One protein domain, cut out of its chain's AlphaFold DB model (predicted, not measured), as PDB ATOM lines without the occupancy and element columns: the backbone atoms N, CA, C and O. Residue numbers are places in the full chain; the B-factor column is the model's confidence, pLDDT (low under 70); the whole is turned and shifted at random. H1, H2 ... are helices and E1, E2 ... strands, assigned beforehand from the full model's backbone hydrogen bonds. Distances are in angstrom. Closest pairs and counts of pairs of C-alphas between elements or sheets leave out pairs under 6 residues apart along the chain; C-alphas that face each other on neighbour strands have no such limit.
ATOM      1  N   LYS A   3      52.095  16.977  31.577       91.75
ATOM      2  CA  LYS A   3      51.002  17.047  32.554       91.75
ATOM      3  C   LYS A   3      51.574  17.095  33.967       91.75
ATOM      4  O   LYS A   3      52.564  16.426  34.250       91.75
ATOM      5  N   THR A   4      50.954  17.871  34.847       93.06
ATOM      6  CA  THR A   4      51.279  17.875  36.278       93.06
ATOM      7  C   THR A   4      50.228  17.064  37.021       93.06
ATOM      8  O   THR A   4      49.039  17.347  36.891       93.06
ATOM      9  N   ILE A   5      50.662  16.060  37.782       90.44
ATOM     10  CA  ILE A   5      49.805  15.193  38.599       90.44
ATOM     11  C   ILE A   5      50.400  15.163  40.005       90.44
ATOM     12  O   ILE A   5      51.582  14.862  40.169       90.44
ATOM     13  N   ASP A   6      49.595  15.532  41.004       89.12
ATOM     14  CA  ASP A   6      49.976  15.571  42.423       89.12
ATOM     15  C   ASP A   6      51.304  16.317  42.683       89.12
ATOM     16  O   ASP A   6      52.159  15.878  43.451       89.12
ATOM     17  N   GLY A   7      51.498  17.451  41.996       88.75
ATOM     18  CA  GLY A   7      52.687  18.304  42.123       88.75
ATOM     19  C   GLY A   7      53.923  17.820  41.357       88.75
ATOM     20  O   GLY A   7      54.969  18.462  41.421       88.75
ATOM     21  N   ARG A   8      53.829  16.717  40.603       91.69
ATOM     22  CA  ARG A   8      54.933  16.172  39.802       91.69
ATOM     23  C   ARG A   8      54.652  16.291  38.309       91.69
ATOM     24  O   ARG A   8      53.547  16.004  37.856       91.69
ATOM     25  N   GLN A   9      55.660  16.697  37.537       94.69
ATOM     26  CA  GLN A   9      55.550  16.791  36.083       94.69
ATOM     27  C   GLN A   9      55.841  15.437  35.428       94.69
ATOM     28  O   GLN A   9      56.825  14.766  35.750       94.69
ATOM     29  N   TYR A  10      54.997  15.080  34.467       95.56
ATOM     30  CA  TYR A  10      55.129  13.925  33.597       95.56
ATOM     31  C   TYR A  10      55.138  14.390  32.143       95.56
ATOM     32  O   TYR A  10      54.417  15.315  31.766       95.56
ATOM     33  N   THR A  11      55.969  13.759  31.323       96.19
ATOM     34  CA  THR A  11      56.056  14.009  29.886       96.19
ATOM     35  C   THR A  11      55.805  12.707  29.151       96.19
ATOM     36  O   THR A  11      56.554  11.757  29.342       96.19
ATOM     37  N   VAL A  12      54.786  12.683  28.295       95.81
ATOM     38  CA  VAL A  12      54.536  11.578  27.363       95.81
ATOM     39  C   VAL A  12      54.936  12.009  25.959       95.81
ATOM     40  O   VAL A  12      54.693  13.155  25.560       95.81
ATOM     41  N   LYS A  13      55.581  11.117  25.214       94.81
ATOM     42  CA  LYS A  13      55.947  11.320  23.808       94.81
ATOM     43  C   LYS A  13      55.573  10.080  23.015       94.81
ATOM     44  O   LYS A  13      55.792   8.976  23.495       94.81
ATOM     45  N   ALA A  14      55.072  10.290  21.807       93.62
ATOM     46  CA  ALA A  14      54.934   9.270  20.782       93.62
ATOM     47  C   ALA A  14      55.925   9.573  19.653       93.62
ATOM     48  O   ALA A  14      56.252  10.737  19.394       93.62
ATOM     49  N   THR A  15      56.396   8.540  18.972       91.81
ATOM     50  CA  THR A  15      57.211   8.632  17.759       91.81
ATOM     51  C   THR A  15      56.777   7.539  16.804       91.81
ATOM     52  O   THR A  15      56.399   6.469  17.259       91.81
ATOM     53  N   ALA A  16      56.804   7.823  15.505       89.69
ATOM     54  CA  ALA A  16      56.443   6.875  14.463       89.69
ATOM     55  C   ALA A  16      57.527   6.917  13.384       89.69
ATOM     56  O   ALA A  16      57.980   8.006  13.014       89.69
ATOM     57  N   HIS A  17      57.949   5.753  12.904       87.75
ATOM     58  CA  HIS A  17      59.024   5.610  11.928       87.75
ATOM     59  C   HIS A  17      58.674   4.539  10.904       87.75
ATOM     60  O   HIS A  17      58.021   3.551  11.229       87.75
ATOM     61  N   THR A  18      59.153   4.711   9.678       87.25
ATOM     62  CA  THR A  18      59.116   3.677   8.645       87.25
ATOM     63  C   THR A  18      60.540   3.333   8.223       87.25
ATOM     64  O   THR A  18      61.375   4.218   8.040       87.25
ATOM     65  N   LEU A  19      60.832   2.041   8.084       85.31
ATOM     66  CA  LEU A  19      62.097   1.525   7.570       85.31
ATOM     67  C   LEU A  19      61.794   0.368   6.613       85.31
ATOM     68  O   LEU A  19      61.378  -0.708   7.035       85.31
ATOM     69  N   GLY A  20      61.972   0.596   5.312       84.62
ATOM     70  CA  GLY A  20      61.595  -0.381   4.289       84.62
ATOM     71  C   GLY A  20      60.087  -0.654   4.295       84.62
ATOM     72  O   GLY A  20      59.296   0.263   4.070       84.62
ATOM     73  N   SER A  21      59.708  -1.910   4.537       85.94
ATOM     74  CA  SER A  21      58.321  -2.362   4.707       85.94
ATOM     75  C   SER A  21      57.893  -2.447   6.172       85.94
ATOM     76  O   SER A  21      56.837  -2.993   6.451       85.94
ATOM     77  N   ALA A  22      58.683  -1.952   7.124       87.75
ATOM     78  CA  ALA A  22      58.333  -1.995   8.539       87.75
ATOM     79  C   ALA A  22      57.949  -0.605   9.055       87.75
ATOM     80  O   ALA A  22      58.651   0.383   8.825       87.75
ATOM     81  N   GLY A  23      56.826  -0.539   9.760       89.62
ATOM     82  CA  GLY A  23      56.397   0.597  10.557       89.62
ATOM     83  C   GLY A  23      56.673   0.343  12.034       89.62
ATOM     84  O   GLY A  23      56.466  -0.768  12.516       89.62
ATOM     85  N   TYR A  24      57.115   1.371  12.747       90.75
ATOM     86  CA  TYR A  24      57.431   1.312  14.171       90.75
ATOM     87  C   TYR A  24      56.805   2.483  14.906       90.75
ATOM     88  O   TYR A  24      56.772   3.604  14.390       90.75
ATOM     89  N   THR A  25      56.399   2.236  16.144       92.94
ATOM     90  CA  THR A  25      56.084   3.279  17.114       92.94
ATOM     91  C   THR A  25      56.929   3.116  18.366       92.94
ATOM     92  O   THR A  25      57.225   1.994  18.772       92.94
ATOM     93  N   PHE A  26      57.269   4.236  18.999       93.81
ATOM     94  CA  PHE A  26      57.760   4.246  20.373       93.81
ATOM     95  C   PHE A  26      57.017   5.296  21.190       93.81
ATOM     96  O   PHE A  26      56.996   6.484  20.841       93.81
ATOM     97  N   GLY A  27      56.441   4.848  22.300       95.56
ATOM     98  CA  GLY A  27      55.834   5.674  23.327       95.56
ATOM     99  C   GLY A  27      56.745   5.748  24.542       95.56
ATOM    100  O   GLY A  27      57.281   4.735  24.974       95.56
ATOM    101  N   THR A  28      56.916   6.931  25.125       96.62
ATOM    102  CA  THR A  28      57.669   7.101  26.377       96.62
ATOM    103  C   THR A  28      56.862   7.913  27.366       96.62
ATOM    104  O   THR A  28      56.313   8.942  26.972       96.62
ATOM    105  N   ILE A  29      56.888   7.536  28.643       97.12
ATOM    106  CA  ILE A  29      56.547   8.430  29.754       97.12
ATOM    107  C   ILE A  29      57.801   8.680  30.590       97.12
ATOM    108  O   ILE A  29      58.552   7.756  30.898       97.12
ATOM    109  N   SER A  30      58.033   9.931  30.975       96.75
ATOM    110  CA  SER A  30      59.116  10.318  31.877       96.75
ATOM    111  C   SER A  30      58.636  11.303  32.935       96.75
ATOM    112  O   SER A  30      57.717  12.085  32.699       96.75
ATOM    113  N   THR A  31      59.290  11.320  34.088       96.06
ATOM    114  CA  THR A  31      58.996  12.222  35.204       96.06
ATOM    115  C   THR A  31      60.275  12.828  35.777       96.06
ATOM    116  O   THR A  31      61.365  12.299  35.566       96.06
ATOM    117  N   SER A  32      60.161  13.951  36.490       89.62
ATOM    118  CA  SER A  32      61.308  14.683  37.045       89.62
ATOM    119  C   SER A  32      62.060  13.938  38.154       89.62
ATOM    120  O   SER A  32      63.200  14.283  38.445       89.62
ATOM    121  N   ALA A  33      61.450  12.927  38.779       91.06
ATOM    122  CA  ALA A  33      62.077  12.112  39.813       91.06
ATOM    123  C   ALA A  33      61.528  10.684  39.799       91.06
ATOM    124  O   ALA A  33      60.342  10.473  39.543       91.06
ATOM    125  N   ALA A  34      62.374   9.709  40.135       94.81
ATOM    126  CA  ALA A  34      61.988   8.306  40.095       94.81
ATOM    127  C   ALA A  34      60.777   7.997  40.998       94.81
ATOM    128  O   ALA A  34      60.704   8.416  42.157       94.81
ATOM    129  N   VAL A  35      59.838   7.226  40.459       94.31
ATOM    130  CA  VAL A  35      58.668   6.686  41.160       94.31
ATOM    131  C   VAL A  35      58.878   5.204  41.450       94.31
ATOM    132  O   VAL A  35      59.709   4.571  40.808       94.31
ATOM    133  N   ALA A  36      58.145   4.649  42.415       93.56
ATOM    134  CA  ALA A  36      58.173   3.216  42.700       93.56
ATOM    135  C   ALA A  36      57.681   2.369  41.506       93.56
ATOM    136  O   ALA A  36      57.080   2.889  40.563       93.56
ATOM    137  N   ALA A  37      57.928   1.060  41.576       92.62
ATOM    138  CA  ALA A  37      57.373   0.096  40.629       92.62
ATOM    139  C   ALA A  37      55.834   0.210  40.550       92.62
ATOM    140  O   ALA A  37      55.188   0.645  41.504       92.62
ATOM    141  N   GLY A  38      55.273  -0.091  39.384       91.69
ATOM    142  CA  GLY A  38      53.861   0.026  39.038       91.69
ATOM    143  C   GLY A  38      53.362   1.458  38.841       91.69
ATOM    144  O   GLY A  38      52.287   1.656  38.289       91.69
ATOM    145  N   ARG A  39      54.099   2.497  39.257       93.25
ATOM    146  CA  ARG A  39      53.537   3.860  39.314       93.25
ATOM    147  C   ARG A  39      53.516   4.628  38.001       93.25
ATOM    148  O   ARG A  39      52.806   5.629  37.931       93.25
ATOM    149  N   ILE A  40      54.285   4.209  37.001       94.69
ATOM    150  CA  ILE A  40      54.205   4.775  35.652       94.69
ATOM    151  C   ILE A  40      54.134   3.665  34.616       94.69
ATOM    152  O   ILE A  40      54.819   2.653  34.738       94.69
ATOM    153  N   GLY A  41      53.350   3.896  33.574       94.38
ATOM    154  CA  GLY A  41      53.275   3.031  32.408       94.38
ATOM    155  C   GLY A  41      53.080   3.837  31.135       94.38
ATOM    156  O   GLY A  41      52.709   5.011  31.182       94.38
ATOM    157  N   VAL A  42      53.333   3.214  29.995       95.19
ATOM    158  CA  VAL A  42      53.013   3.783  28.691       95.19
ATOM    159  C   VAL A  42      52.509   2.692  27.763       95.19
ATOM    160  O   VAL A  42      53.075   1.605  27.709       95.19
ATOM    161  N   GLU A  43      51.448   2.995  27.032       94.88
ATOM    162  CA  GLU A  43      50.998   2.226  25.881       94.88
ATOM    163  C   GLU A  43      51.336   3.005  24.618       94.88
ATOM    164  O   GLU A  43      51.026   4.192  24.531       94.88
ATOM    165  N   SER A  44      51.968   2.359  23.647       95.25
ATOM    166  CA  SER A  44      52.181   2.904  22.318       95.25
ATOM    167  C   SER A  44      51.307   2.170  21.315       95.25
ATOM    168  O   SER A  44      51.355   0.947  21.234       95.25
ATOM    169  N   ARG A  45      50.522   2.924  20.548       95.25
ATOM    170  CA  ARG A  45      49.609   2.406  19.526       95.25
ATOM    171  C   ARG A  45      50.109   2.830  18.152       95.25
ATOM    172  O   ARG A  45      50.344   4.020  17.925       95.25
ATOM    173  N   LEU A  46      50.281   1.859  17.262       94.06
ATOM    174  CA  LEU A  46      50.715   2.036  15.883       94.06
ATOM    175  C   LEU A  46      49.508   1.960  14.958       94.06
ATOM    176  O   LEU A  46      48.736   1.004  15.002       94.06
ATOM    177  N   PHE A  47      49.395   2.942  14.079       92.00
ATOM    178  CA  PHE A  47      48.354   3.013  13.072       92.00
ATOM    179  C   PHE A  47      49.003   3.029  11.694       92.00
ATOM    180  O   PHE A  47      50.004   3.721  11.480       92.00
ATOM    181  N   ARG A  48      48.436   2.297  10.741       86.56
ATOM    182  CA  ARG A  48      48.835   2.430   9.333       86.56
ATOM    183  C   ARG A  48      48.231   3.697   8.731       86.56
ATOM    184  O   ARG A  48      47.331   4.310   9.304       86.56
ATOM    185  N   ALA A  49      48.685   4.085   7.548       76.50
ATOM    186  CA  ALA A  49      48.015   5.134   6.795       76.50
ATOM    187  C   ALA A  49      46.546   4.763   6.493       76.50
ATOM    188  O   ALA A  49      46.253   3.635   6.112       76.50
ATOM    189  N   GLY A  50      45.623   5.704   6.714       75.81
ATOM    190  CA  GLY A  50      44.172   5.443   6.791       75.81
ATOM    191  C   GLY A  50      43.664   5.316   8.235       75.81
ATOM    192  O   GLY A  50      42.505   5.605   8.516       75.81
ATOM    193  N   GLY A  51      44.578   5.021   9.163       83.88
ATOM    194  CA  GLY A  51      44.414   5.092  10.612       83.88
ATOM    195  C   GLY A  51      43.658   3.935  11.258       83.88
ATOM    196  O   GLY A  51      43.148   4.089  12.366       83.88
ATOM    197  N   ASN A  52      43.656   2.764  10.615       91.06
ATOM    198  CA  ASN A  52      43.418   1.507  11.319       91.06
ATOM    199  C   ASN A  52      44.537   1.298  12.349       91.06
ATOM    200  O   ASN A  52      45.720   1.486  12.035       91.06
ATOM    201  N   LEU A  53      44.166   0.883  13.556       95.19
ATOM    202  CA  LEU A  53      45.100   0.389  14.558       95.19
ATOM    203  C   LEU A  53      45.650  -0.971  14.110       95.19
ATOM    204  O   LEU A  53      44.877  -1.874  13.808       95.19
ATOM    205  N   VAL A  54      46.972  -1.119  14.069       93.75
ATOM    206  CA  VAL A  54      47.625  -2.331  13.535       93.75
ATOM    207  C   VAL A  54      48.515  -3.047  14.542       93.75
ATOM    208  O   VAL A  54      48.807  -4.224  14.382       93.75
ATOM    209  N   SER A  55      48.969  -2.354  15.588       93.62
ATOM    210  CA  SER A  55      49.739  -2.970  16.669       93.62
ATOM    211  C   SER A  55      49.752  -2.063  17.896       93.62
ATOM    212  O   SER A  55      49.648  -0.838  17.768       93.62
ATOM    213  N   ALA A  56      49.901  -2.642  19.084       94.94
ATOM    214  CA  ALA A  56      50.108  -1.887  20.309       94.94
ATOM    215  C   ALA A  56      51.052  -2.615  21.272       94.94
ATOM    216  O   ALA A  56      51.022  -3.839  21.403       94.94
ATOM    217  N   GLY A  57      51.872  -1.833  21.970       93.88
ATOM    218  CA  GLY A  57      52.753  -2.311  23.029       93.88
ATOM    219  C   GLY A  57      52.531  -1.521  24.305       93.88
ATOM    220  O   GLY A  57      52.311  -0.309  24.262       93.88
ATOM    221  N   LYS A  58      52.589  -2.191  25.451       92.81
ATOM    222  CA  LYS A  58      52.341  -1.614  26.769       92.81
ATOM    223  C   LYS A  58      53.449  -2.010  27.731       92.81
ATOM    224  O   LYS A  58      53.803  -3.176  27.845       92.81
ATOM    225  N   VAL A  59      53.969  -1.030  28.459       93.19
ATOM    226  CA  VAL A  59      54.996  -1.241  29.483       93.19
ATOM    227  C   VAL A  59      54.607  -0.524  30.753       93.19
ATOM    228  O   VAL A  59      54.191   0.635  30.725       93.19
ATOM    229  N   ILE A  60      54.795  -1.197  31.884       91.31
ATOM    230  CA  ILE A  60      54.607  -0.622  33.215       91.31
ATOM    231  C   ILE A  60      55.880  -0.821  34.027       91.31
ATOM    232  O   ILE A  60      56.584  -1.819  33.887       91.31
ATOM    233  N   SER A  61      56.231   0.164  34.855       92.88
ATOM    234  CA  SER A  61      57.500   0.178  35.571       92.88
ATOM    235  C   SER A  61      57.654  -1.013  36.520       92.88
ATOM    236  O   SER A  61      57.108  -1.019  37.612       92.88
ATOM    237  N   LYS A  62      58.497  -1.992  36.181       89.88
ATOM    238  CA  LYS A  62      58.781  -3.149  37.060       89.88
ATOM    239  C   LYS A  62      59.679  -2.828  38.263       89.88
ATOM    240  O   LYS A  62      59.855  -3.638  39.167       89.88
ATOM    241  N   LYS A  63      60.291  -1.644  38.276       92.38
ATOM    242  CA  LYS A  63      61.224  -1.182  39.312       92.38
ATOM    243  C   LYS A  63      61.101   0.320  39.516       92.38
ATOM    244  O   LYS A  63      60.445   1.009  38.737       92.38
ATOM    245  N   LYS A  64      61.776   0.841  40.542       95.81
ATOM    246  CA  LYS A  64      61.881   2.286  40.747       95.81
ATOM    247  C   LYS A  64      62.583   2.932  39.547       95.81
ATOM    248  O   LYS A  64      63.740   2.620  39.276       95.81
ATOM    249  N   CYS A  65      61.905   3.825  38.833       95.81
ATOM    250  CA  CYS A  65      62.449   4.474  37.638       95.81
ATOM    251  C   CYS A  65      61.820   5.850  37.396       95.81
ATOM    252  O   CYS A  65      60.762   6.171  37.935       95.81
ATOM    253  N   ALA A  66      62.484   6.670  36.583       96.69
ATOM    254  CA  ALA A  66      61.984   7.981  36.162       96.69
ATOM    255  C   ALA A  66      61.374   7.965  34.751       96.69
ATOM    256  O   ALA A  66      60.783   8.958  34.338       96.69
ATOM    257  N   SER A  67      61.500   6.861  34.013       97.06
ATOM    258  CA  SER A  67      60.926   6.714  32.678       97.06
ATOM    259  C   SER A  67      60.705   5.255  32.307       97.06
ATOM    260  O   SER A  67      61.462   4.388  32.746       97.06
ATOM    261  N   VAL A  68      59.714   5.016  31.454       96.25
ATOM    262  CA  VAL A  68      59.500   3.749  30.742       96.25
ATOM    263  C   VAL A  68      59.161   4.036  29.281       96.25
ATOM    264  O   VAL A  68      58.713   5.140  28.945       96.25
ATOM    265  N   ALA A  69      59.402   3.053  28.421       95.75
ATOM    266  CA  ALA A  69      59.120   3.114  26.997       95.75
ATOM    267  C   ALA A  69      58.434   1.821  26.555       95.75
ATOM    268  O   ALA A  69      58.737   0.779  27.124       95.75
ATOM    269  N   ALA A  70      57.547   1.915  25.567       94.94
ATOM    270  CA  ALA A  70      56.892   0.783  24.920       94.94
ATOM    271  C   ALA A  70      56.999   0.939  23.402       94.94
ATOM    272  O   ALA A  70      56.846   2.056  22.886       94.94
ATOM    273  N   GLY A  71      57.265  -0.161  22.703       93.69
ATOM    274  CA  GLY A  71      57.333  -0.207  21.244       93.69
ATOM    275  C   GLY A  71      56.206  -1.033  20.632       93.69
ATOM    276  O   GLY A  71      55.624  -1.887  21.287       93.69
ATOM    277  N   ALA A  72      55.903  -0.786  19.362       93.31
ATOM    278  CA  ALA A  72      55.112  -1.711  18.552       93.31
ATOM    279  C   ALA A  72      55.576  -1.642  17.095       93.31
ATOM    280  O   ALA A  72      56.112  -0.615  16.658       93.31
ATOM    281  N   SER A  73      55.381  -2.720  16.340       92.44
ATOM    282  CA  SER A  73      55.816  -2.803  14.944       92.44
ATOM    283  C   SER A  73      54.773  -3.472  14.063       92.44
ATOM    284  O   SER A  73      53.998  -4.297  14.536       92.44
ATOM    285  N   TYR A  74      54.771  -3.119  12.783       90.75
ATOM    286  CA  TYR A  74      53.845  -3.653  11.791       90.75
ATOM    287  C   TYR A  74      54.524  -3.754  10.426       90.75
ATOM    288  O   TYR A  74      55.298  -2.873  10.043       90.75
ATOM    289  N   THR A  75      54.214  -4.808   9.675       89.38
ATOM    290  CA  THR A  75      54.685  -4.955   8.294       89.38
ATOM    291  C   THR A  75      53.710  -4.262   7.355       89.38
ATOM    292  O   THR A  75      52.591  -4.713   7.171       89.38
ATOM    293  N   ILE A  76      54.155  -3.174   6.736       82.69
ATOM    294  CA  ILE A  76      53.412  -2.384   5.758       82.69
ATOM    295  C   ILE A  76      53.263  -3.200   4.460       82.69
ATOM    296  O   ILE A  76      54.282  -3.523   3.835       82.69
ATOM    297  N   PRO A  77      52.028  -3.492   4.010       77.81
ATOM    298  CA  PRO A  77      51.780  -4.189   2.754       77.81
ATOM    299  C   PRO A  77      52.376  -3.446   1.552       77.81
ATOM    300  O   PRO A  77      52.362  -2.216   1.481       77.81
ATOM    301  N   SER A  78      52.880  -4.192   0.567       67.81
ATOM    302  CA  SER A  78      53.562  -3.645  -0.619       67.81
ATOM    303  C   SER A  78      52.674  -2.754  -1.501       67.81
ATOM    304  O   SER A  78      53.195  -1.911  -2.231       67.81
ATOM    305  N   ASN A  79      51.351  -2.916  -1.411       62.53
ATOM    306  CA  ASN A  79      50.336  -2.152  -2.136       62.53
ATOM    307  C   ASN A  79      49.773  -0.955  -1.344       62.53
ATOM    308  O   ASN A  79      48.895  -0.260  -1.857       62.53
ATOM    309  N   ALA A  80      50.251  -0.693  -0.120       58.25
ATOM    310  CA  ALA A  80      49.787   0.434   0.677       58.25
ATOM    311  C   ALA A  80      50.232   1.746   0.009       58.25
ATOM    312  O   ALA A  80      51.371   2.194   0.151       58.25
ATOM    313  N   TYR A  81      49.313   2.370  -0.733       48.19
ATOM    314  CA  TYR A  81      49.504   3.598  -1.518       48.19
ATOM    315  C   TYR A  81      49.918   4.824  -0.669       48.19
ATOM    316  O   TYR A  81      50.184   5.901  -1.193       48.19
ATOM    317  N   VAL A  82      50.050   4.664   0.650       53.69
ATOM    318  CA  VAL A  82      50.575   5.671   1.568       53.69
ATOM    319  C   VAL A  82      51.615   5.006   2.475       53.69
ATOM    320  O   VAL A  82      51.285   4.337   3.452       53.69
ATOM    321  N   ARG A  83      52.902   5.186   2.150       60.50
ATOM    322  CA  ARG A  83      54.031   4.743   2.988       60.50
ATOM    323  C   ARG A  83      54.138   5.635   4.225       60.50
ATOM    324  O   ARG A  83      54.963   6.541   4.282       60.50
ATOM    325  N   GLY A  84      53.283   5.398   5.208       75.44
ATOM    326  CA  GLY A  84      53.280   6.152   6.449       75.44
ATOM    327  C   GLY A  84      52.641   5.366   7.577       75.44
ATOM    328  O   GLY A  84      51.733   4.566   7.366       75.44
ATOM    329  N   VAL A  85      53.126   5.622   8.783       86.94
ATOM    330  CA  VAL A  85      52.499   5.156  10.014       86.94
ATOM    331  C   VAL A  85      52.282   6.332  10.942       86.94
ATOM    332  O   VAL A  85      53.031   7.309  10.917       86.94
ATOM    333  N   GLN A  86      51.251   6.233  11.758       90.12
ATOM    334  CA  GLN A  86      50.912   7.210  12.773       90.12
ATOM    335  C   GLN A  86      51.024   6.540  14.138       90.12
ATOM    336  O   GLN A  86      50.952   5.317  14.252       90.12
ATOM    337  N   ALA A  87      51.234   7.339  15.178       92.19
ATOM    338  CA  ALA A  87      51.429   6.811  16.516       92.19
ATOM    339  C   ALA A  87      50.686   7.634  17.554       92.19
ATOM    340  O   ALA A  87      50.706   8.869  17.513       92.19
ATOM    341  N   THR A  88      50.132   6.948  18.547       93.94
ATOM    342  CA  THR A  88      49.796   7.561  19.831       93.94
ATOM    343  C   THR A  88      50.580   6.899  20.957       93.94
ATOM    344  O   THR A  88      51.088   5.781  20.840       93.94
ATOM    345  N   ALA A  89      50.731   7.639  22.050       94.81
ATOM    346  CA  ALA A  89      51.246   7.128  23.302       94.81
ATOM    347  C   ALA A  89      50.350   7.604  24.442       94.81
ATOM    348  O   ALA A  89      50.161   8.813  24.606       94.81
ATOM    349  N   THR A  90      49.841   6.662  25.228       94.75
ATOM    350  CA  THR A  90      49.045   6.907  26.431       94.75
ATOM    351  C   THR A  90      49.916   6.639  27.641       94.75
ATOM    352  O   THR A  90      50.376   5.519  27.839       94.75
ATOM    353  N   GLY A  91      50.186   7.667  28.441       94.31
ATOM    354  CA  GLY A  91      50.885   7.499  29.711       94.31
ATOM    355  C   GLY A  91      49.906   7.207  30.838       94.31
ATOM    356  O   GLY A  91      48.878   7.871  30.923       94.31
ATOM    357  N   PHE A  92      50.263   6.283  31.725       93.19
ATOM    358  CA  PHE A  92      49.529   5.950  32.946       93.19
ATOM    359  C   PHE A  92      50.349   6.367  34.162       93.19
ATOM    360  O   PHE A  92      51.554   6.110  34.225       93.19
ATOM    361  N   VAL A  93      49.710   7.008  35.137       94.75
ATOM    362  CA  VAL A  93      50.341   7.455  36.383       94.75
ATOM    363  C   VAL A  93      49.477   7.048  37.566       94.75
ATOM    364  O   VAL A  93      48.352   7.525  37.696       94.75
ATOM    365  N   TRP A  94      50.010   6.201  38.447       94.88
ATOM    366  CA  TRP A  94      49.324   5.814  39.679       94.88
ATOM    367  C   TRP A  94      49.232   7.000  40.636       94.88
ATOM    368  O   TRP A  94      50.246   7.644  40.934       94.88
ATOM    369  N   ARG A  95      48.035   7.248  41.165       93.31
ATOM    370  CA  ARG A  95      47.752   8.293  42.148       93.31
ATOM    371  C   ARG A  95      47.402   7.644  43.487       93.31
ATOM    372  O   ARG A  95      46.253   7.272  43.698       93.31
ATOM    373  N   PRO A  96      48.355   7.552  44.436       89.19
ATOM    374  CA  PRO A  96      48.123   6.864  45.706       89.19
ATOM    375  C   PRO A  96      46.984   7.452  46.542       89.19
ATOM    376  O   PRO A  96      46.390   6.744  47.334       89.19
ATOM    377  N   LYS A  97      46.686   8.749  46.385       90.00
ATOM    378  CA  LYS A  97      45.620   9.418  47.146       90.00
ATOM    379  C   LYS A  97      44.215   9.021  46.696       90.00
ATOM    380  O   LYS A  97      43.286   9.144  47.479       90.00
ATOM    381  N   THR A  98      44.064   8.647  45.428       91.06
ATOM    382  CA  THR A  98      42.772   8.293  44.823       91.06
ATOM    383  C   THR A  98      42.699   6.821  44.447       91.06
ATOM    384  O   THR A  98      41.702   6.418  43.862       91.06
ATOM    385  N   GLU A  99      43.764   6.063  44.725       92.00
ATOM    386  CA  GLU A  99      43.918   4.646  44.389       92.00
ATOM    387  C   GLU A  99      43.501   4.334  42.945       92.00
ATOM    388  O   GLU A  99      42.776   3.386  42.661       92.00
ATOM    389  N   SER A 100      43.958   5.175  42.015       91.81
ATOM    390  CA  SER A 100      43.607   5.062  40.602       91.81
ATOM    391  C   SER A 100      44.723   5.545  39.683       91.81
ATOM    392  O   SER A 100      45.582   6.348  40.070       91.81
ATOM    393  N   TYR A 101      44.718   5.065  38.439       91.56
ATOM    394  CA  TYR A 101      45.573   5.610  37.392       91.56
ATOM    395  C   TYR A 101      44.936   6.843  36.758       91.56
ATOM    396  O   TYR A 101      43.782   6.832  36.343       91.56
ATOM    397  N   ALA A 102      45.726   7.903  36.621       92.19
ATOM    398  CA  ALA A 102      45.448   8.951  35.654       92.19
ATOM    399  C   ALA A 102      46.103   8.589  34.320       92.19
ATOM    400  O   ALA A 102      47.280   8.217  34.292       92.19
ATOM    401  N   SER A 103      45.363   8.750  33.226       91.06
ATOM    402  CA  SER A 103      45.862   8.557  31.869       91.06
ATOM    403  C   SER A 103      45.861   9.866  31.085       91.06
ATOM    404  O   SER A 103      45.101  10.797  31.362       91.06
ATOM    405  N   PHE A 104      46.777   9.977  30.128       90.44
ATOM    406  CA  PHE A 104      46.750  11.049  29.140       90.44
ATOM    407  C   PHE A 104      47.493  10.628  27.878       90.44
ATOM    408  O   PHE A 104      48.591  10.066  27.931       90.44
ATOM    409  N   THR A 105      46.885  10.944  26.741       90.75
ATOM    410  CA  THR A 105      47.333  10.491  25.426       90.75
ATOM    411  C   THR A 105      47.981  11.631  24.665       90.75
ATOM    412  O   THR A 105      47.533  12.774  24.711       90.75
ATOM    413  N   CYS A 106      49.047  11.329  23.933       88.31
ATOM    414  CA  CYS A 106      49.579  12.231  22.926       88.31
ATOM    415  C   CYS A 106      49.727  11.511  21.590       88.31
ATOM    416  O   CYS A 106      50.163  10.363  21.542       88.31
ATOM    417  N   ALA A 107      49.392  12.205  20.510       83.00
ATOM    418  CA  ALA A 107      49.623  11.738  19.154       83.00
ATOM    419  C   ALA A 107      50.929  12.321  18.595       83.00
ATOM    420  O   ALA A 107      51.315  13.452  18.914       83.00
ATOM    421  N   LYS A 108      51.607  11.556  17.742       77.88
ATOM    422  CA  LYS A 108      52.679  12.041  16.871       77.88
ATOM    423  C   LYS A 108      52.152  12.078  15.447       77.88
ATOM    424  O   LYS A 108      51.777  11.046  14.903       77.88
ATOM    425  N   THR A 109      52.212  13.255  14.838       58.69
ATOM    426  CA  THR A 109      51.894  13.442  13.427       58.69
ATOM    427  C   THR A 109      53.141  13.211  12.572       58.69
ATOM    428  O   THR A 109      54.157  13.894  12.727       58.69
ATOM    429  N   PRO A 110      53.074  12.274  11.624       51.50
ATOM    430  CA  PRO A 110      53.599  12.529  10.299       51.50
ATOM    431  C   PRO A 110      52.402  12.608   9.338       51.50
ATOM    432  O   PRO A 110      51.532  11.745   9.355       51.50
ATOM    433  N   TYR A 111      52.373  13.661   8.516       47.47
ATOM    434  CA  TYR A 111      51.385  13.992   7.471       47.47
ATOM    435  C   TYR A 111      50.127  14.808   7.851       47.47
ATOM    436  O   TYR A 111      49.181  14.324   8.463       47.47
ATOM    437  N   ALA A 112      50.174  16.075   7.408       43.59
ATOM    438  CA  ALA A 112      49.195  16.994   6.786       43.59
ATOM    439  C   ALA A 112      47.655  16.857   6.921       43.59
ATOM    440  O   ALA A 112      46.965  17.763   6.466       43.59
ATOM    441  N   MET A 113      47.078  15.822   7.536       46.53
ATOM    442  CA  MET A 113      45.617  15.743   7.750       46.53
ATOM    443  C   MET A 113      45.153  16.571   8.960       46.53
ATOM    444  O   MET A 113      43.994  16.953   9.040       46.53
ATOM    445  N   ALA A 114      46.062  16.897   9.885       47.81
ATOM    446  CA  ALA A 114      45.743  17.660  11.096       47.81
ATOM    447  C   ALA A 114      45.850  19.189  10.921       47.81
ATOM    448  O   ALA A 114      45.565  19.934  11.855       47.81
ATOM    449  N   SER A 115      46.314  19.685   9.765       42.47
ATOM    450  CA  SER A 115      46.647  21.110   9.599       42.47
ATOM    451  C   SER A 115      45.535  21.987   9.026       42.47
ATOM    452  O   SER A 115      45.780  23.171   8.805       42.47
ATOM    453  N   LYS A 116      44.312  21.490   8.809       40.44
ATOM    454  CA  LYS A 116      43.183  22.369   8.476       40.44
ATOM    455  C   LYS A 116      41.883  21.880   9.105       40.44
ATOM    456  O   LYS A 116      41.360  20.847   8.723       40.44
ATOM    457  N   ALA A 117      41.388  22.734  10.000       41.62
ATOM    458  CA  ALA A 117      40.144  22.668  10.750       41.62
ATOM    459  C   ALA A 117      40.106  21.615  11.866       41.62
ATOM    460  O   ALA A 117      40.445  20.450  11.690       41.62
ATOM    461  N   LYS A 118      39.618  22.054  13.031       49.75
ATOM    462  CA  LYS A 118      38.882  21.218  13.981       49.75
ATOM    463  C   LYS A 118      37.639  20.674  13.263       49.75
ATOM    464  O   LYS A 118      36.527  21.113  13.535       49.75
ATOM    465  N   THR A 119      37.834  19.849  12.241       54.75
ATOM    466  CA  THR A 119      36.741  19.250  11.492       54.75
ATOM    467  C   THR A 119      36.056  18.321  12.469       54.75
ATOM    468  O   THR A 119      36.700  17.449  13.055       54.75
ATOM    469  N   GLN A 120      34.779  18.589  12.711       60.81
ATOM    470  CA  GLN A 120      33.906  17.717  13.470       60.81
ATOM    471  C   GLN A 120      34.021  16.330  12.834       60.81
ATOM    472  O   GLN A 120      33.713  16.158  11.656       60.81
ATOM    473  N   ILE A 121      34.611  15.381  13.562       73.31
ATOM    474  CA  ILE A 121      34.666  13.999  13.099       73.31
ATOM    475  C   ILE A 121      33.249  13.471  13.252       73.31
ATOM    476  O   ILE A 121      32.733  13.407  14.367       73.31
ATOM    477  N   GLU A 122      32.622  13.137  12.134       78.56
ATOM    478  CA  GLU A 122      31.354  12.425  12.124       78.56
ATOM    479  C   GLU A 122      31.653  10.931  12.046       78.56
ATOM    480  O   GLU A 122      32.327  10.462  11.124       78.56
ATOM    481  N   TYR A 123      31.188  10.194  13.050       88.88
ATOM    482  CA  TYR A 123      31.233   8.742  13.032       88.88
ATOM    483  C   TYR A 123      29.993   8.206  12.329       88.88
ATOM    484  O   TYR A 123      28.884   8.694  12.546       88.88
ATOM    485  N   GLY A 124      30.182   7.163  11.521       91.81
ATOM    486  CA  GLY A 124      29.064   6.298  11.165       91.81
ATOM    487  C   GLY A 124      28.577   5.550  12.406       91.81
ATOM    488  O   GLY A 124      29.343   5.368  13.354       91.81
ATOM    489  N   VAL A 125      27.325   5.101  12.386       96.56
ATOM    490  CA  VAL A 125      26.754   4.212  13.406       96.56
ATOM    491  C   VAL A 125      26.264   2.921  12.756       96.56
ATOM    492  O   VAL A 125      25.866   2.936  11.589       96.56
ATOM    493  N   ASN A 126      26.330   1.806  13.481       95.31
ATOM    494  CA  ASN A 126      25.723   0.545  13.050       95.31
ATOM    495  C   ASN A 126      24.264   0.430  13.527       95.31
ATOM    496  O   ASN A 126      23.724   1.344  14.144       95.31
ATOM    497  N   GLU A 127      23.623  -0.709  13.252       95.94
ATOM    498  CA  GLU A 127      22.231  -0.988  13.651       95.94
ATOM    499  C   GLU A 127      22.010  -1.024  15.174       95.94
ATOM    500  O   GLU A 127      20.871  -0.960  15.627       95.94
ATOM    501  N   ALA A 128      23.084  -1.121  15.964       95.69
ATOM    502  CA  ALA A 128      23.058  -1.082  17.423       95.69
ATOM    503  C   ALA A 128      23.433   0.305  17.990       95.69
ATOM    504  O   ALA A 128      23.783   0.403  19.167       95.69
ATOM    505  N   ASP A 129      23.406   1.355  17.159       96.50
ATOM    506  CA  ASP A 129      23.775   2.739  17.497       96.50
ATOM    507  C   ASP A 129      25.224   2.910  17.999       96.50
ATOM    508  O   ASP A 129      25.561   3.900  18.650       96.50
ATOM    509  N   GLN A 130      26.116   1.966  17.678       97.56
ATOM    510  CA  GLN A 130      27.528   2.039  18.057       97.56
ATOM    511  C   GLN A 130      28.305   2.851  17.028       97.56
ATOM    512  O   GLN A 130      28.230   2.588  15.826       97.56
ATOM    513  N   THR A 131      29.095   3.810  17.498       97.31
ATOM    514  CA  THR A 131      29.929   4.655  16.640       97.31
ATOM    515  C   THR A 131      31.139   3.894  16.102       97.31
ATOM    516  O   THR A 131      31.864   3.237  16.849       97.31
ATOM    517  N   LEU A 132      31.398   4.013  14.799       95.94
ATOM    518  CA  LEU A 132      32.539   3.400  14.116       95.94
ATOM    519  C   LEU A 132      33.531   4.468  13.677       95.94
ATOM    520  O   LEU A 132      33.159   5.429  12.996       95.94
ATOM    521  N   GLY A 133      34.814   4.294  13.999       93.62
ATOM    522  CA  GLY A 133      35.770   5.333  13.647       93.62
ATOM    523  C   GLY A 133      37.245   5.051  13.866       93.62
ATOM    524  O   GLY A 133      37.685   3.989  14.297       93.62
ATOM    525  N   ASN A 134      38.022   6.080  13.551       91.75
ATOM    526  CA  ASN A 134      39.472   6.094  13.622       91.75
ATOM    527  C   ASN A 134      39.931   6.750  14.933       91.75
ATOM    528  O   ASN A 134      39.816   7.965  15.116       91.75
ATOM    529  N   LEU A 135      40.496   5.942  15.830       93.12
ATOM    530  CA  LEU A 135      40.941   6.395  17.150       93.12
ATOM    531  C   LEU A 135      42.099   7.403  17.092       93.12
ATOM    532  O   LEU A 135      42.204   8.281  17.953       93.12
ATOM    533  N   TYR A 136      42.973   7.310  16.086       91.00
ATOM    534  CA  TYR A 136      44.044   8.286  15.907       91.00
ATOM    535  C   TYR A 136      43.471   9.673  15.590       91.00
ATOM    536  O   TYR A 136      43.867  10.653  16.221       91.00
ATOM    537  N   LEU A 137      42.503   9.759  14.671       87.88
ATOM    538  CA  LEU A 137      41.823  11.019  14.360       87.88
ATOM    539  C   LEU A 137      41.053  11.553  15.569       87.88
ATOM    540  O   LEU A 137      41.191  12.734  15.877       87.88
ATOM    541  N   ALA A 138      40.341  10.688  16.300       89.00
ATOM    542  CA  ALA A 138      39.670  11.062  17.545       89.00
ATOM    543  C   ALA A 138      40.635  11.744  18.530       89.00
ATOM    544  O   ALA A 138      40.356  12.814  19.067       89.00
ATOM    545  N   THR A 139      41.827  11.155  18.686       88.94
ATOM    546  CA  THR A 139      42.891  11.663  19.560       88.94
ATOM    547  C   THR A 139      43.437  13.009  19.081       88.94
ATOM    548  O   THR A 139      43.641  13.912  19.887       88.94
ATOM    549  N   VAL A 140      43.708  13.155  17.781       85.31
ATOM    550  CA  VAL A 140      44.296  14.380  17.212       85.31
ATOM    551  C   VAL A 140      43.303  15.542  17.198       85.31
ATOM    552  O   VAL A 140      43.708  16.681  17.422       85.31
ATOM    553  N   CYS A 141      42.024  15.264  16.950       84.75
ATOM    554  CA  CYS A 141      40.961  16.268  16.963       84.75
ATOM    555  C   CYS A 141      40.382  16.525  18.362       84.75
ATOM    556  O   CYS A 141      39.511  17.381  18.490       84.75
ATOM    557  N   GLU A 142      40.865  15.819  19.391       84.62
ATOM    558  CA  GLU A 142      40.406  15.942  20.781       84.62
ATOM    559  C   GLU A 142      38.884  15.734  20.933       84.62
ATOM    560  O   GLU A 142      38.219  16.427  21.702       84.62
ATOM    561  N   VAL A 143      38.328  14.771  20.193       87.25
ATOM    562  CA  VAL A 143      36.915  14.362  20.284       87.25
ATOM    563  C   VAL A 143      36.781  13.014  20.992       87.25
ATOM    564  O   VAL A 143      37.773  12.325  21.239       87.25
ATOM    565  N   ALA A 144      35.549  12.630  21.329       90.62
ATOM    566  CA  ALA A 144      35.283  11.338  21.948       90.62
ATOM    567  C   ALA A 144      35.777  10.177  21.054       90.62
ATOM    568  O   ALA A 144      35.620  10.244  19.827       90.62
ATOM    569  N   PRO A 145      36.387   9.130  21.640       93.06
ATOM    570  CA  PRO A 145      36.716   7.916  20.905       93.06
ATOM    571  C   PRO A 145      35.429   7.225  20.421       93.06
ATOM    572  O   PRO A 145      34.406   7.332  21.098       93.06
ATOM    573  N   PRO A 146      35.464   6.537  19.269       95.50
ATOM    574  CA  PRO A 146      34.335   5.733  18.811       95.50
ATOM    575  C   PRO A 146      34.177   4.480  19.683       95.50
ATOM    576  O   PRO A 146      35.153   4.013  20.274       95.50
ATOM    577  N   ASP A 147      32.983   3.894  19.707       97.81
ATOM    578  CA  ASP A 147      32.714   2.622  20.391       97.81
ATOM    579  C   ASP A 147      33.487   1.473  19.733       97.81
ATOM    580  O   ASP A 147      34.073   0.628  20.414       97.81
ATOM    581  N   LEU A 148      33.529   1.492  18.398       98.00
ATOM    582  CA  LEU A 148      34.209   0.541  17.530       98.00
ATOM    583  C   LEU A 148      35.368   1.232  16.798       98.00
ATOM    584  O   LEU A 148      35.192   2.075  15.913       98.00
ATOM    585  N   VAL A 149      36.589   0.856  17.164       97.50
ATOM    586  CA  VAL A 149      37.837   1.391  16.617       97.50
ATOM    587  C   VAL A 149      38.261   0.572  15.409       97.50
ATOM    588  O   VAL A 149      38.481  -0.630  15.527       97.50
ATOM    589  N   ALA A 150      38.448   1.232  14.267       96.69
ATOM    590  CA  ALA A 150      38.993   0.607  13.069       96.69
ATOM    591  C   ALA A 150      40.370  -0.011  13.357       96.69
ATOM    592  O   ALA A 150      41.294   0.673  13.815       96.69
ATOM    593  N   ALA A 151      40.513  -1.298  13.064       96.88
ATOM    594  CA  ALA A 151      41.701  -2.083  13.359       96.88
ATOM    595  C   ALA A 151      41.989  -3.112  12.260       96.88
ATOM    596  O   ALA A 151      41.155  -3.394  11.398       96.88
ATOM    597  N   GLU A 152      43.196  -3.660  12.290       95.31
ATOM    598  CA  GLU A 152      43.605  -4.812  11.497       95.31
ATOM    599  C   GLU A 152      44.043  -5.923  12.450       95.31
ATOM    600  O   GLU A 152      44.869  -5.693  13.334       95.31
ATOM    601  N   GLY A 153      43.457  -7.109  12.300       94.56
ATOM    602  CA  GLY A 153      43.830  -8.269  13.100       94.56
ATOM    603  C   GLY A 153      45.157  -8.896  12.674       94.56
ATOM    604  O   GLY A 153      45.710  -8.593  11.618       94.56
ATOM    605  N   ILE A 154      45.646  -9.839  13.477       92.75
ATOM    606  CA  ILE A 154      46.878 -10.601  13.225       92.75
ATOM    607  C   ILE A 154      46.831 -11.399  11.915       92.75
ATOM    608  O   ILE A 154      47.877 -11.686  11.334       92.75
ATOM    609  N   GLY A 155      45.632 -11.757  11.440       91.19
ATOM    610  CA  GLY A 155      45.409 -12.416  10.156       91.19
ATOM    611  C   GLY A 155      45.351 -11.455   8.965       91.19
ATOM    612  O   GLY A 155      45.086 -11.903   7.851       91.19
ATOM    613  N   GLY A 156      45.563 -10.152   9.178       91.00
ATOM    614  CA  GLY A 156      45.480  -9.115   8.147       91.00
ATOM    615  C   GLY A 156      44.048  -8.738   7.759       91.00
ATOM    616  O   GLY A 156      43.844  -8.081   6.739       91.00
ATOM    617  N   ARG A 157      43.036  -9.169   8.529       94.69
ATOM    618  CA  ARG A 157      41.634  -8.822   8.271       94.69
ATOM    619  C   ARG A 157      41.296  -7.491   8.922       94.69
ATOM    620  O   ARG A 157      41.520  -7.285  10.114       94.69
ATOM    621  N   GLU A 158      40.741  -6.594   8.121       95.00
ATOM    622  CA  GLU A 158      40.294  -5.283   8.577       95.00
ATOM    623  C   GLU A 158      38.894  -5.364   9.172       95.00
ATOM    624  O   GLU A 158      37.996  -5.978   8.598       95.00
ATOM    625  N   GLY A 159      38.715  -4.704  10.308       96.88
ATOM    626  CA  GLY A 159      37.449  -4.650  11.015       96.88
ATOM    627  C   GLY A 159      37.509  -3.649  12.152       96.88
ATOM    628  O   GLY A 159      38.171  -2.613  12.050       96.88
ATOM    629  N   TYR A 160      36.828  -3.973  13.242       98.19
ATOM    630  CA  TYR A 160      36.680  -3.093  14.387       98.19
ATOM    631  C   TYR A 160      36.923  -3.823  15.700       98.19
ATOM    632  O   TYR A 160      36.544  -4.978  15.857       98.19
ATOM    633  N   ILE A 161      37.529  -3.136  16.659       97.88
ATOM    634  CA  ILE A 161      37.656  -3.599  18.044       97.88
ATOM    635  C   ILE A 161      36.890  -2.655  18.962       97.88
ATOM    636  O   ILE A 161      36.822  -1.455  18.689       97.88
ATOM    637  N   TYR A 162      36.355  -3.159  20.069       97.94
ATOM    638  CA  TYR A 162      35.727  -2.286  21.053       97.94
ATOM    639  C   TYR A 162      36.766  -1.390  21.728       97.94
ATOM    640  O   TYR A 162      37.793  -1.855  22.227       97.94
ATOM    641  N   TYR A 163      36.484  -0.089  21.799       96.25
ATOM    642  CA  TYR A 163      37.325   0.839  22.555       96.25
ATOM    643  C   TYR A 163      37.369   0.473  24.044       96.25
ATOM    644  O   TYR A 163      38.411   0.594  24.686       96.25
ATOM    645  N   ALA A 164      36.260  -0.042  24.581       95.19
ATOM    646  CA  ALA A 164      36.195  -0.537  25.950       95.19
ATOM    647  C   ALA A 164      37.209  -1.666  26.216       95.19
ATOM    648  O   ALA A 164      37.843  -1.661  27.269       95.19
ATOM    649  N   ASP A 165      37.431  -2.571  25.254       94.88
ATOM    650  CA  ASP A 165      38.416  -3.653  25.390       94.88
ATOM    651  C   ASP A 165      39.850  -3.111  25.408       94.88
ATOM    652  O   ASP A 165      40.689  -3.590  26.172       94.88
ATOM    653  N   LEU A 166      40.135  -2.063  24.622       91.62
ATOM    654  CA  LEU A 166      41.421  -1.361  24.687       91.62
ATOM    655  C   LEU A 166      41.644  -0.739  26.070       91.62
ATOM    656  O   LEU A 166      42.726  -0.884  26.643       91.62
ATOM    657  N   GLU A 167      40.637  -0.060  26.616       88.50
ATOM    658  CA  GLU A 167      40.736   0.604  27.919       88.50
ATOM    659  C   GLU A 167      40.831  -0.394  29.075       88.50
ATOM    660  O   GLU A 167      41.615  -0.170  30.000       88.50
ATOM    661  N   ALA A 168      40.126  -1.527  28.988       86.44
ATOM    662  CA  ALA A 168      40.160  -2.602  29.977       86.44
ATOM    663  C   ALA A 168      41.558  -3.218  30.152       86.44
ATOM    664  O   ALA A 168      41.859  -3.795  31.193       86.44
ATOM    665  N   THR A 169      42.455  -3.054  29.172       83.44
ATOM    666  CA  THR A 169      43.858  -3.486  29.301       83.44
ATOM    667  C   THR A 169      44.713  -2.552  30.163       83.44
ATOM    668  O   THR A 169      45.912  -2.785  30.341       83.44
ATOM    669  N   THR A 170      44.155  -1.443  30.647       81.56
ATOM    670  CA  THR A 170      44.817  -0.572  31.618       81.56
ATOM    671  C   THR A 170      44.653  -1.174  33.011       81.56
ATOM    672  O   THR A 170      43.522  -1.303  33.471       81.56
ATOM    673  N   PRO A 171      45.745  -1.526  33.711       80.31
ATOM    674  CA  PRO A 171      45.618  -2.120  35.033       80.31
ATOM    675  C   PRO A 171      44.957  -1.168  36.022       80.31
ATOM    676  O   PRO A 171      45.184   0.043  35.998       80.31
ATOM    677  N   SER A 172      44.182  -1.743  36.935       85.69
ATOM    678  CA  SER A 172      43.463  -1.013  37.977       85.69
ATOM    679  C   SER A 172      44.353  -0.646  39.166       85.69
ATOM    680  O   SER A 172      44.033   0.280  39.905       85.69
ATOM    681  N   SER A 173      45.487  -1.338  39.342       85.69
ATOM    682  CA  SER A 173      46.415  -1.150  40.465       85.69
ATOM    683  C   SER A 173      47.880  -1.431  40.088       85.69
ATOM    684  O   SER A 173      48.140  -2.165  39.129       85.69
ATOM    685  N   PRO A 174      48.861  -0.901  40.845       84.31
ATOM    686  CA  PRO A 174      50.274  -1.245  40.696       84.31
ATOM    687  C   PRO A 174      50.539  -2.744  40.832       84.31
ATOM    688  O   PRO A 174      51.385  -3.287  40.128       84.31
ATOM    689  N   GLU A 175      49.826  -3.426  41.722       84.25
ATOM    690  CA  GLU A 175      49.975  -4.857  41.962       84.25
ATOM    691  C   GLU A 175      49.504  -5.672  40.755       84.25
ATOM    692  O   GLU A 175      50.197  -6.596  40.332       84.25
ATOM    693  N   GLU A 176      48.355  -5.320  40.174       82.56
ATOM    694  CA  GLU A 176      47.868  -5.935  38.936       82.56
ATOM    695  C   GLU A 176      48.811  -5.650  37.768       82.56
ATOM    696  O   GLU A 176      49.197  -6.566  37.042       82.56
ATOM    697  N   ALA A 177      49.257  -4.400  37.638       75.94
ATOM    698  CA  ALA A 177      50.219  -3.998  36.625       75.94
ATOM    699  C   ALA A 177      51.498  -4.842  36.667       75.94
ATOM    700  O   ALA A 177      52.000  -5.269  35.630       75.94
ATOM    701  N   MET A 178      52.012  -5.110  37.870       75.25
ATOM    702  CA  MET A 178      53.201  -5.934  38.071       75.25
ATOM    703  C   MET A 178      52.978  -7.405  37.699       75.25
ATOM    704  O   MET A 178      53.930  -8.051  37.268       75.25
ATOM    705  N   ARG A 179      51.754  -7.935  37.842       76.62
ATOM    706  CA  ARG A 179      51.415  -9.308  37.423       76.62
ATOM    707  C   ARG A 179      51.250  -9.434  35.910       76.62
ATOM    708  O   ARG A 179      51.654 -10.444  35.348       76.62
ATOM    709  N   ALA A 180      50.661  -8.429  35.266       70.31
ATOM    710  CA  ALA A 180      50.452  -8.423  33.818       70.31
ATOM    711  C   ALA A 180      51.767  -8.250  33.034       70.31
ATOM    712  O   ALA A 180      51.893  -8.694  31.894       70.31
ATOM    713  N   ALA A 181      52.765  -7.607  33.643       66.38
ATOM    714  CA  ALA A 181      53.993  -7.243  32.962       66.38
ATOM    715  C   ALA A 181      54.903  -8.467  32.709       66.38
ATOM    716  O   ALA A 181      55.560  -8.972  33.619       66.38
ATOM    717  N   GLY A 182      55.009  -8.897  31.445       64.62
ATOM    718  CA  GLY A 182      55.712 -10.122  31.027       64.62
ATOM    719  C   GLY A 182      54.812 -11.356  30.868       64.62
ATOM    720  O   GLY A 182      55.331 -12.465  30.746       64.62
ATOM    721  N   GLY A 183      53.486 -11.176  30.900       71.12
ATOM    722  CA  GLY A 183      52.508 -12.211  30.566       71.12
ATOM    723  C   GLY A 183      52.327 -12.417  29.058       71.12
ATOM    724  O   GLY A 183      52.966 -11.760  28.236       71.12
ATOM    725  N   ALA A 184      51.438 -13.343  28.692       78.56
ATOM    726  CA  ALA A 184      51.034 -13.533  27.300       78.56
ATOM    727  C   ALA A 184      50.377 -12.253  26.735       78.56
ATOM    728  O   ALA A 184      49.775 -11.497  27.504       78.56
ATOM    729  N   PRO A 185      50.458 -12.011  25.413       83.69
ATOM    730  CA  PRO A 185      49.746 -10.907  24.781       83.69
ATOM    731  C   PRO A 185      48.250 -10.951  25.101       83.69
ATOM    732  O   PRO A 185      47.638 -12.023  25.126       83.69
ATOM    733  N   VAL A 186      47.654  -9.780  25.318       89.31
ATOM    734  CA  VAL A 186      46.198  -9.677  25.448       89.31
ATOM    735  C   VAL A 186      45.596  -9.711  24.054       89.31
ATOM    736  O   VAL A 186      46.007  -8.944  23.185       89.31
ATOM    737  N   ARG A 187      44.623 -10.601  23.853       93.44
ATOM    738  CA  ARG A 187      43.905 -10.769  22.589       93.44
ATOM    739  C   ARG A 187      42.547 -10.100  22.657       93.44
ATOM    740  O   ARG A 187      41.744 -10.427  23.526       93.44
ATOM    741  N   ILE A 188      42.300  -9.200  21.718       95.88
ATOM    742  CA  ILE A 188      41.037  -8.486  21.553       95.88
ATOM    743  C   ILE A 188      40.386  -8.987  20.261       95.88
ATOM    744  O   ILE A 188      41.052  -8.996  19.225       95.88
ATOM    745  N   PRO A 189      39.124  -9.437  20.269       97.56
ATOM    746  CA  PRO A 189      38.464  -9.860  19.042       97.56
ATOM    747  C   PRO A 189      38.286  -8.687  18.068       97.56
ATOM    748  O   PRO A 189      37.928  -7.585  18.472       97.56
ATOM    749  N   VAL A 190      38.504  -8.943  16.780       98.19
ATOM    750  CA  VAL A 190      38.178  -8.015  15.690       98.19
ATOM    751  C   VAL A 190      36.849  -8.445  15.087       98.19
ATOM    752  O   VAL A 190      36.670  -9.621  14.767       98.19
ATOM    753  N   TYR A 191      35.935  -7.501  14.916       98.38
ATOM    754  CA  TYR A 191      34.574  -7.693  14.430       98.38
ATOM    755  C   TYR A 191      34.349  -7.020  13.073       98.38
ATOM    756  O   TYR A 191      35.104  -6.130  12.672       98.38
ATOM    757  N   LEU A 192      33.287  -7.412  12.368       98.12
ATOM    758  CA  LEU A 192      32.712  -6.577  11.310       98.12
ATOM    759  C   LEU A 192      32.100  -5.294  11.899       98.12
ATOM    760  O   LEU A 192      32.020  -5.108  13.111       98.12
ATOM    761  N   ALA A 193      31.642  -4.405  11.015       97.31
ATOM    762  CA  ALA A 193      30.959  -3.168  11.396       97.31
ATOM    763  C   ALA A 193      29.676  -3.399  12.225       97.31
ATOM    764  O   ALA A 193      29.216  -2.495  12.918       97.31
ATOM    765  N   ASP A 194      29.108  -4.607  12.192       96.62
ATOM    766  CA  ASP A 194      27.967  -4.983  13.032       96.62
ATOM    767  C   ASP A 194      28.313  -5.068  14.533       96.62
ATOM    768  O   ASP A 194      27.405  -5.100  15.355       96.62
ATOM    769  N   GLY A 195      29.602  -5.099  14.902       95.94
ATOM    770  CA  GLY A 195      30.061  -5.265  16.285       95.94
ATOM    771  C   GLY A 195      29.840  -6.672  16.860       95.94
ATOM    772  O   GLY A 195      30.149  -6.921  18.021       95.94
ATOM    773  N   VAL A 196      29.327  -7.617  16.068       97.12
ATOM    774  CA  VAL A 196      28.901  -8.946  16.535       97.12
ATOM    775  C   VAL A 196      29.686 -10.054  15.846       97.12
ATOM    776  O   VAL A 196      30.150 -10.994  16.497       97.12
ATOM    777  N   THR A 197      29.886  -9.958  14.533       97.81
ATOM    778  CA  THR A 197      30.544 -11.012  13.763       97.81
ATOM    779  C   THR A 197      32.051 -10.948  13.971       97.81
ATOM    780  O   THR A 197      32.732 -10.119  13.368       97.81
ATOM    781  N   LYS A 198      32.593 -11.840  14.813       98.06
ATOM    782  CA  LYS A 198      34.044 -11.964  15.015       98.06
ATOM    783  C   LYS A 198      34.705 -12.441  13.726       98.06
ATOM    784  O   LYS A 198      34.439 -13.542  13.244       98.06
ATOM    785  N   ILE A 199      35.629 -11.635  13.226       98.06
ATOM    786  CA  ILE A 199      36.411 -11.919  12.036       98.06
ATOM    787  C   ILE A 199      37.894 -11.992  12.291       98.06
ATOM    788  O   ILE A 199      38.543 -12.400  11.367       98.06
ATOM    789  N   ASP A 200      38.477 -11.602  13.420       97.94
ATOM    790  CA  ASP A 200      39.916 -11.809  13.669       97.94
ATOM    791  C   ASP A 200      40.266 -11.627  15.151       97.94
ATOM    792  O   ASP A 200      39.375 -11.546  16.002       97.94
ATOM    793  N   GLU A 201      41.559 -11.566  15.468       97.25
ATOM    794  CA  GLU A 201      42.069 -11.126  16.771       97.25
ATOM    795  C   GLU A 201      43.157 -10.061  16.602       97.25
ATOM    796  O   GLU A 201      43.932 -10.095  15.653       97.25
ATOM    797  N   PHE A 202      43.217  -9.118  17.534       95.62
ATOM    798  CA  PHE A 202      44.240  -8.088  17.673       95.62
ATOM    799  C   PHE A 202      45.045  -8.359  18.945       95.62
ATOM    800  O   PHE A 202      44.466  -8.729  19.966       95.62
ATOM    801  N   GLU A 203      46.363  -8.166  18.913       92.50
ATOM    802  CA  GLU A 203      47.233  -8.419  20.067       92.50
ATOM    803  C   GLU A 203      47.832  -7.129  20.643       92.50
ATOM    804  O   GLU A 203      48.343  -6.269  19.923       92.50
ATOM    805  N   ILE A 204      47.798  -7.027  21.974       90.19
ATOM    806  CA  ILE A 204      48.539  -6.031  22.749       90.19
ATOM    807  C   ILE A 204      49.673  -6.739  23.479       90.19
ATOM    808  O   ILE A 204      49.443  -7.612  24.321       90.19
ATOM    809  N   HIS A 205      50.905  -6.328  23.189       87.12
ATOM    810  CA  HIS A 205      52.096  -6.895  23.813       87.12
ATOM    811  C   HIS A 205      52.427  -6.167  25.118       87.12
ATOM    812  O   HIS A 205      52.493  -4.939  25.144       87.12
ATOM    813  N   PHE A 206      52.661  -6.919  26.194       82.25
ATOM    814  CA  PHE A 206      53.124  -6.387  27.476       82.25
ATOM    815  C   PHE A 206      54.619  -6.677  27.646       82.25
ATOM    816  O   PHE A 206      55.000  -7.845  27.722       82.25
ATOM    817  N   GLU A 207      55.456  -5.639  27.734       73.06
ATOM    818  CA  GLU A 207      56.925  -5.775  27.876       73.06
ATOM    819  C   GLU A 207      57.418  -5.586  29.329       73.06
ATOM    820  O   GLU A 207      56.821  -4.819  30.124       73.06
TER     821      GLU A 207
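Overview. This is residues 3 to 207 of the 207 residues of an uncharacterized protein of Enterorhabdus caecimuris B7 (UniProt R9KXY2). What is the overall picture? It is a sandwich of two twisted sheets, partly face to face: the four strands E1, E2, E3 and E6 cover E8, E7, E4 and E5 of a six-stranded sheet. That larger sheet is curled like part of a barrel, and H1 and the small sheet E9, E10, E11 pack on its other face. What is it built of? The printed part has 205 residues with thirteen named strands and three named helices, in the order E1 to E9, H1, E10, E11, H2, H3, E12, E13, and is mostly strand. The sheets run E8 E7 E4 E5 E13 E12, mixed; E1 E2 E3 E6, antiparallel; and E9 E10 E11, mixed. The whole is compact, with a radius of gyration of the C-alphas of 16.8 A and spans of 44 by 34 by 33 A.

Along the chain. Where is the largest sheet? From first to last C-alpha, E8, residues 100 to 108, is 26.3 A long, E7, 85 to 95, 32.6 A, E4, 40 to 48, 27.0 A, E5, 53 to 60, 21.0 A, and E13, 198 to 206, 23.5 A; E12 is residues 186 to 191. E13 ends at C-alpha 206 (53.124, -6.387, 27.476). Where are the others? E1, residues 3 to 5, begins at C-alpha 3 (51.002, 17.047, 32.554); E2 is 8 to 19, E3 22 to 35, bending by 94 degrees at residue 32, and E6 65 to 75. E9 is 131 to 133, H1 135 to 140, E10 148 to 152, E11 158 to 162, H2 163 to 168 and H3 174 to 180.

Arrangement. What joins the largest sheet? N 91 and O 104 in the hairpin E7 and E8 are 2.9 A apart, within hydrogen-bond range, as are N 58 and O 205 of parallel E5 and E13, at 2.8 A. How does the second sheet face it? The closest C-alphas of E3 and E4, Gly 27 and Ser 44, are 4.7 A apart; E1 E2 E3 is a meander, each strand the antiparallel neighbour of the one before, with N 15 and O 26 at 2.8 A. Where are the rest? E9, H1, E10 is a strand-helix-strand unit, parallel neighbours with a helix between, its crossover right-handed; E11 touches E12, closest C-alphas Ile 161 and Val 190, 5.0 A. H1 is over E7, across the strands at 81 degrees on the local plane; H3 is on the opposite face, over none, and H2 only grazes the sheet; in H1, H2 and H3 every O i to N i+4 pair is within hydrogen-bond range.

Size, cuts and confidence. How far does it reach? The two C-alphas farthest apart, of Asn 79 and Lys 97, are 50.8 A apart. Is it continuous? The printed part has no cut, and the one long link is E8 to E9, 22 residues. Where is confidence low? The model's pLDDT is under 70 at residues 78 to 83, 109 to 120 and 181 to 182.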